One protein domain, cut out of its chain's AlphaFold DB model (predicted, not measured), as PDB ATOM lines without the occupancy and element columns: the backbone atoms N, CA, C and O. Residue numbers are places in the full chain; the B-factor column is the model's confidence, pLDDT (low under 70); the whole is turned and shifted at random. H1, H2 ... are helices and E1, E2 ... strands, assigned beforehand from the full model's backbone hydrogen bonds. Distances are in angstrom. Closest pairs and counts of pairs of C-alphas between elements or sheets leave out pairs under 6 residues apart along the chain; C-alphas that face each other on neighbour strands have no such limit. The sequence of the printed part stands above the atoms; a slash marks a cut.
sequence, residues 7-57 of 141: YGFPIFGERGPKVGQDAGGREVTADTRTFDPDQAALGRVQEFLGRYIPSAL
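This is residues 7 to 57 of the 141 residues of the protein "FAD-dependent oxidoreductase" of Gemmatimonadales bacterium (UniProt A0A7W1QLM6). A small two-stranded hairpin, E1 and E2, has one helix, H1, packed beside it on the E2 side, and a long loop between E2 and H1 sticks out from this body with its residues 27 to 37. The short end piece after H1, residues 53 to 57, folds back at the helix's last turn. The printed part has 51 residues with two named strands and one named helix, in the order E1, E2, H1; the sheet has the order E1 - E2 and is antiparallel. The class is mixed, helices and strands, with 21 residues in named elements, under half of those printed. The whole is loose, with a radius of gyration of the C-alphas of 12.8 A, and spans 37 by 25 by 16 A.

In the sheet, E1 is residues 7 to 9, 7.3 A from first to last C-alpha, and begins with C-alpha 7 at (40.357, 32.728, -46.165). E2 is residues 18 to 21, 10.7 A long, and ends with C-alpha 21 at (36.901, 36.284, -42.118). H1 is residues 39 to 52, 19.9 A long, and ends with C-alpha 52 at (34.676, 37.516, -55.929).

E1 and E2 are antiparallel neighbours and form a hairpin, with 171 degrees between their N-to-C directions. The C-alphas of Gly 8 and Val 19 face each other at 4.1 A. N 9 and O 18 are within hydrogen-bond range at 2.8 A, and so are N 20 and O 7 at 2.9 A. Outward from the sheet, E2 and H1 have 5 pairs of C-alphas within 8 A; the closest C-alphas are those of Gln 21 and Val 45, 6.6 A apart. Their centres are 9.2 A apart. E1 and H1 are apart. In H1 every O i to N i+4 pair is within hydrogen-bond range.

The two C-alphas farthest apart are those of Asp 31 and Ser 55, at 37.6 A. Residues 27 to 37 stand free; the body without them has 40 residues and spans 30 by 20 by 15 A, with a radius of gyration of 10.5 A. The link from E1 to E2, 8 residues, is short, and the link from E2 to H1, 17 residues, is long. The printed part, residues 7 to 57, has no cut. The mean pLDDT of the printed part is 93.9, and no printed residue of this model is under 70.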
ATOM      1  N   TYR A   7      39.721  33.994 -45.817       95.31
ATOM      2  CA  TYR A   7      40.357  32.728 -46.165       95.31
ATOM      3  C   TYR A   7      39.297  31.663 -46.419       95.31
ATOM      4  O   TYR A   7      38.164  31.755 -45.942       95.31
ATOM      5  N   GLY A   8      39.668  30.610 -47.141       95.50
ATOM      6  CA  GLY A   8      38.746  29.524 -47.419       95.50
ATOM      7  C   GLY A   8      39.427  28.226 -47.807       95.50
ATOM      8  O   GLY A   8      40.644  28.151 -47.954       95.50
ATOM      9  N   PHE A   9      38.604  27.195 -47.943       96.25
ATOM     10  CA  PHE A   9      38.994  25.863 -48.376       96.25
ATOM     11  C   PHE A   9      38.055  25.420 -49.499       96.25
ATOM     12  O   PHE A   9      36.859  25.740 -49.449       96.25
ATOM     13  N   PRO A  10      38.572  24.686 -50.499       95.19
ATOM     14  CA  PRO A  10      37.748  24.152 -51.569       95.19
ATOM     15  C   PRO A  10      36.782  23.090 -51.039       95.19
ATOM     16  O   PRO A  10      36.856  22.651 -49.889       95.19
ATOM     17  N   ILE A  11      35.886  22.652 -51.918       94.81
ATOM     18  CA  ILE A  11      34.979  21.541 -51.647       94.81
ATOM     19  C   ILE A  11      35.803  20.260 -51.475       94.81
ATOM     20  O   ILE A  11      36.457  19.804 -52.412       94.81
ATOM     21  N   PHE A  12      35.764  19.680 -50.277       93.19
ATOM     22  CA  PHE A  12      36.391  18.398 -49.969       93.19
ATOM     23  C   PHE A  12      35.593  17.681 -48.876       93.19
ATOM     24  O   PHE A  12      35.573  18.125 -47.732       93.19
ATOM     25  N   GLY A  13      34.890  16.603 -49.234       90.31
ATOM     26  CA  GLY A  13      34.037  15.830 -48.316       90.31
ATOM     27  C   GLY A  13      32.701  16.488 -47.936       90.31
ATOM     28  O   GLY A  13      31.774  15.784 -47.551       90.31
ATOM     29  N   GLU A  14      32.571  17.805 -48.099       88.38
ATOM     30  CA  GLU A  14      31.361  18.582 -47.799       88.38
ATOM     31  C   GLU A  14      30.623  19.041 -49.062       88.38
ATOM     32  O   GLU A  14      31.154  18.994 -50.169       88.38
ATOM     33  N   ARG A  15      29.384  19.529 -48.907       90.81
ATOM     34  CA  ARG A  15      28.535  19.986 -50.032       90.81
ATOM     35  C   ARG A  15      28.874  21.389 -50.561       90.81
ATOM     36  O   ARG A  15      28.223  21.852 -51.492       90.81
ATOM     37  N   GLY A  16      29.848  22.081 -49.971       92.62
ATOM     38  CA  GLY A  16      30.207  23.453 -50.333       92.62
ATOM     39  C   GLY A  16      31.554  23.884 -49.749       92.62
ATOM     40  O   GLY A  16      32.120  23.164 -48.921       92.62
ATOM     41  N   PRO A  17      32.102  25.025 -50.202       95.69
ATOM     42  CA  PRO A  17      33.377  25.527 -49.707       95.69
ATOM     43  C   PRO A  17      33.241  26.046 -48.273       95.69
ATOM     44  O   PRO A  17      32.173  26.479 -47.840       95.69
ATOM     45  N   LYS A  18      34.361  26.070 -47.549       96.75
ATOM     46  CA  LYS A  18      34.462  26.775 -46.266       96.75
ATOM     47  C   LYS A  18      35.061  28.150 -46.518       96.75
ATOM     48  O   LYS A  18      36.101  28.239 -47.160       96.75
ATOM     49  N   VAL A  19      34.472  29.193 -45.941       96.50
ATOM     50  CA  VAL A  19      35.013  30.559 -45.972       96.50
ATOM     51  C   VAL A  19      34.925  31.165 -44.577       96.50
ATOM     52  O   VAL A  19      33.992  30.876 -43.829       96.50
ATOM     53  N   GLY A  20      35.910  31.976 -44.208       94.75
ATOM     54  CA  GLY A  20      35.938  32.716 -42.955       94.75
ATOM     55  C   GLY A  20      36.595  34.078 -43.131       94.75
ATOM     56  O   GLY A  20      37.448  34.264 -43.998       94.75
ATOM     57  N   GLN A  21      36.193  35.022 -42.288       93.81
ATOM     58  CA  GLN A  21      36.901  36.284 -42.118       93.81
ATOM     59  C   GLN A  21      38.089  36.065 -41.170       93.81
ATOM     60  O   GLN A  21      37.940  35.448 -40.111       93.81
ATOM     61  N   ASP A  22      39.259  36.566 -41.542       92.94
ATOM     62  CA  ASP A  22      40.447  36.590 -40.697       92.94
ATOM     63  C   ASP A  22      40.424  37.793 -39.742       92.94
ATOM     64  O   ASP A  22      39.938  38.863 -40.103       92.94
ATOM     65  N   ALA A  23      40.925  37.598 -38.517       87.69
ATOM     66  CA  ALA A  23      40.962  38.615 -37.456       87.69
ATOM     67  C   ALA A  23      39.637  39.401 -37.272       87.69
ATOM     68  O   ALA A  23      39.641  40.596 -36.987       87.69
ATOM     69  N   GLY A  24      38.495  38.727 -37.447       83.19
ATOM     70  CA  GLY A  24      37.161  39.301 -37.265       83.19
ATOM     71  C   GLY A  24      36.519  38.960 -35.917       83.19
ATOM     72  O   GLY A  24      37.048  38.181 -35.126       83.19
ATOM     73  N   GLY A  25      35.316  39.496 -35.703       86.06
ATOM     74  CA  GLY A  25      34.500  39.224 -34.518       86.06
ATOM     75  C   GLY A  25      34.789  40.161 -33.345       86.06
ATOM     76  O   GLY A  25      35.548  41.121 -33.452       86.06
ATOM     77  N   ARG A  26      34.117  39.901 -32.223       89.12
ATOM     78  CA  ARG A  26      34.260  40.676 -30.983       89.12
ATOM     79  C   ARG A  26      35.351  40.078 -30.101       89.12
ATOM     80  O   ARG A  26      35.545  38.864 -30.098       89.12
ATOM     81  N   GLU A  27      36.005  40.924 -29.311       92.00
ATOM     82  CA  GLU A  27      36.874  40.459 -28.230       92.00
ATOM     83  C   GLU A  27      36.029  39.701 -27.192       92.00
ATOM     84  O   GLU A  27      34.983  40.183 -26.751       92.00
ATOM     85  N   VAL A  28      36.459  38.486 -26.857       95.50
ATOM     86  CA  VAL A  28      35.784  37.573 -25.926       95.50
ATOM     87  C   VAL A  28      36.827  36.763 -25.161       95.50
ATOM     88  O   VAL A  28      37.980  36.655 -25.578       95.50
ATOM     89  N   THR A  29      36.411  36.145 -24.059       96.12
ATOM     90  CA  THR A  29      37.187  35.123 -23.350       96.12
ATOM     91  C   THR A  29      36.645  33.732 -23.680       96.12
ATOM     92  O   THR A  29      35.612  33.591 -24.342       96.12
ATOM     93  N   ALA A  30      37.323  32.688 -23.197       94.38
ATOM     94  CA  ALA A  30      36.803  31.323 -23.277       94.38
ATOM     95  C   ALA A  30      35.420  31.185 -22.606       94.38
ATOM     96  O   ALA A  30      34.590  30.421 -23.093       94.38
ATOM     97  N   ASP A  31      35.160  31.976 -21.561       96.94
ATOM     98  CA  ASP A  31      33.923  31.925 -20.776       96.94
ATOM     99  C   ASP A  31      32.807  32.817 -21.341       96.94
ATOM    100  O   ASP A  31      31.630  32.514 -21.170       96.94
ATOM    101  N   THR A  32      33.147  33.922 -22.019       96.62
ATOM    102  CA  THR A  32      32.153  34.906 -22.500       96.62
ATOM    103  C   THR A  32      31.755  34.732 -23.966       96.62
ATOM    104  O   THR A  32      30.848  35.410 -24.454       96.62
ATOM    105  N   ARG A  33      32.408  33.824 -24.695       95.25
ATOM    106  CA  ARG A  33      32.103  33.521 -26.101       95.25
ATOM    107  C   ARG A  33      30.745  32.816 -26.269       95.25
ATOM    108  O   ARG A  33      30.411  31.906 -25.524       95.25
ATOM    109  N   THR A  34      30.024  33.092 -27.359       94.62
ATOM    110  CA  THR A  34      28.733  32.441 -27.700       94.62
ATOM    111  C   THR A  34      28.860  31.562 -28.932       94.62
ATOM    112  O   THR A  34      29.427  32.029 -29.913       94.62
ATOM    113  N   PHE A  35      28.347  30.328 -28.936       94.19
ATOM    114  CA  PHE A  35      28.398  29.429 -30.112       94.19
ATOM    115  C   PHE A  35      27.470  29.843 -31.259       94.19
ATOM    116  O   PHE A  35      27.566  29.280 -32.351       94.19
ATOM    117  N   ASP A  36      26.642  30.859 -31.027       94.75
ATOM    118  CA  ASP A  36      25.779  31.454 -32.033       94.75
ATOM    119  C   ASP A  36      26.584  32.145 -33.143       94.75
ATOM    120  O   ASP A  36      27.642  32.731 -32.876       94.75
ATOM    121  N   PRO A  37      26.099  32.119 -34.396       92.38
ATOM    122  CA  PRO A  37      26.777  32.786 -35.498       92.38
ATOM    123  C   PRO A  37      26.729  34.309 -35.346       92.38
ATOM    124  O   PRO A  37      25.667  34.889 -35.114       92.38
ATOM    125  N   ASP A  38      27.866  34.966 -35.568       92.88
ATOM    126  CA  ASP A  38      27.923  36.419 -35.730       92.88
ATOM    127  C   ASP A  38      27.330  36.797 -37.098       92.88
ATOM    128  O   ASP A  38      27.955  36.597 -38.142       92.88
ATOM    129  N   GLN A  39      26.108  37.333 -37.083       94.25
ATOM    130  CA  GLN A  39      25.377  37.701 -38.300       94.25
ATOM    131  C   GLN A  39      26.086  38.799 -39.105       94.25
ATOM    132  O   GLN A  39      26.024  38.790 -40.333       94.25
ATOM    133  N   ALA A  40      26.809  39.710 -38.447       91.94
ATOM    134  CA  ALA A  40      27.554  40.754 -39.142       91.94
ATOM    135  C   ALA A  40      28.781  40.172 -39.859       91.94
ATOM    136  O   ALA A  40      29.074  40.549 -40.994       91.94
ATOM    137  N   ALA A  41      29.488  39.231 -39.227       92.06
ATOM    138  CA  ALA A  41      30.592  38.515 -39.870       92.06
ATOM    139  C   ALA A  41      30.112  37.638 -41.034       92.06
ATOM    140  O   ALA A  41      30.736  37.631 -42.095       92.06
ATOM    141  N   LEU A  42      28.983  36.947 -40.862       94.44
ATOM    142  CA  LEU A  42      28.363  36.152 -41.919       94.44
ATOM    143  C   LEU A  42      27.984  37.015 -43.132       94.44
ATOM    144  O   LEU A  42      28.318  36.646 -44.256       94.44
ATOM    145  N   GLY A  43      27.370  38.182 -42.906       94.81
ATOM    146  CA  GLY A  43      27.026  39.124 -43.973       94.81
ATOM    147  C   GLY A  43      28.245  39.569 -44.787       94.81
ATOM    148  O   GLY A  43      28.217  39.497 -46.013       94.81
ATOM    149  N   ARG A  44      29.357  39.916 -44.119       94.50
ATOM    150  CA  ARG A  44      30.619  40.270 -44.800       94.50
ATOM    151  C   ARG A  44      31.183  39.122 -45.641       94.50
ATOM    152  O   ARG A  44      31.675  39.351 -46.740       94.50
ATOM    153  N   VAL A  45      31.100  37.881 -45.154       95.19
ATOM    154  CA  VAL A  45      31.531  36.696 -45.921       95.19
ATOM    155  C   VAL A  45      30.652  36.480 -47.157       95.19
ATOM    156  O   VAL A  45      31.172  36.163 -48.227       95.19
ATOM    157  N   GLN A  46      29.332  36.658 -47.040       96.12
ATOM    158  CA  GLN A  46      28.414  36.532 -48.177       96.12
ATOM    159  C   GLN A  46      28.641  37.629 -49.223       96.12
ATOM    160  O   GLN A  46      28.637  37.329 -50.415       96.12
ATOM    161  N   GLU A  47      28.893  38.868 -48.793       95.94
ATOM    162  CA  GLU A  47      29.255  39.979 -49.681       95.94
ATOM    163  C   GLU A  47      30.567  39.696 -50.428       95.94
ATOM    164  O   GLU A  47      30.618  39.809 -51.655       95.94
ATOM    165  N   PHE A  48      31.603  39.239 -49.713       95.56
ATOM    166  CA  PHE A  48      32.874  38.826 -50.312       95.56
ATOM    167  C   PHE A  48      32.670  37.729 -51.368       95.56
ATOM    168  O   PHE A  48      33.148  37.850 -52.498       95.56
ATOM    169  N   LEU A  49      31.916  36.676 -51.041       96.50
ATOM    170  CA  LEU A  49      31.610  35.606 -51.989       96.50
ATOM    171  C   LEU A  49      30.830  36.118 -53.202       96.50
ATOM    172  O   LEU A  49      31.215  35.817 -54.327       96.50
ATOM    173  N   GLY A  50      29.785  36.920 -52.997       97.12
ATOM    174  CA  GLY A  50      28.992  37.486 -54.090       97.12
ATOM    175  C   GLY A  50      29.827  38.337 -55.049       97.12
ATOM    176  O   GLY A  50      29.601  38.303 -56.257       97.12
ATOM    177  N   ARG A  51      30.829  39.052 -54.526       96.56
ATOM    178  CA  ARG A  51      31.726  39.891 -55.324       96.56
ATOM    179  C   ARG A  51      32.804  39.103 -56.067       96.56
ATOM    180  O   ARG A  51      33.068  39.409 -57.226       96.56
ATOM    181  N   TYR A  52      33.449  38.138 -55.411       96.00
ATOM    182  CA  TYR A  52      34.676  37.516 -55.929       96.00
ATOM    183  C   TYR A  52      34.504  36.067 -56.396       96.00
ATOM    184  O   TYR A  52      35.241  35.621 -57.272       96.00
ATOM    185  N   ILE A  53      33.555  35.320 -55.828       95.88
ATOM    186  CA  ILE A  53      33.309  33.906 -56.145       95.88
ATOM    187  C   ILE A  53      31.789  33.640 -56.169       95.88
ATOM    188  O   ILE A  53      31.287  32.826 -55.391       95.88
ATOM    189  N   PRO A  54      31.011  34.319 -57.036       96.50
ATOM    190  CA  PRO A  54      29.547  34.269 -56.990       96.50
ATOM    191  C   PRO A  54      28.984  32.856 -57.175       96.50
ATOM    192  O   PRO A  54      27.960  32.518 -56.590       96.50
ATOM    193  N   SER A  55      29.678  31.990 -57.921       94.62
ATOM    194  CA  SER A  55      29.291  30.586 -58.104       94.62
ATOM    195  C   SER A  55      29.387  29.741 -56.828       94.62
ATOM    196  O   SER A  55      28.833  28.648 -56.781       94.62
ATOM    197  N   ALA A  56      30.115  30.212 -55.812       93.75
ATOM    198  CA  ALA A  56      30.218  29.568 -54.506       93.75
ATOM    199  C   ALA A  56      29.169  30.078 -53.502       93.75
ATOM    200  O   ALA A  56      29.049  29.509 -52.416       93.75
ATOM    201  N   LEU A  57      28.421  31.135 -53.834       95.06
ATOM    202  CA  LEU A  57      27.386  31.679 -52.964       95.06
ATOM    203  C   LEU A  57      26.091  30.867 -53.119       95.06
ATOM    204  O   LEU A  57      25.457  30.866 -54.170       95.06
TER     205      LEU A  57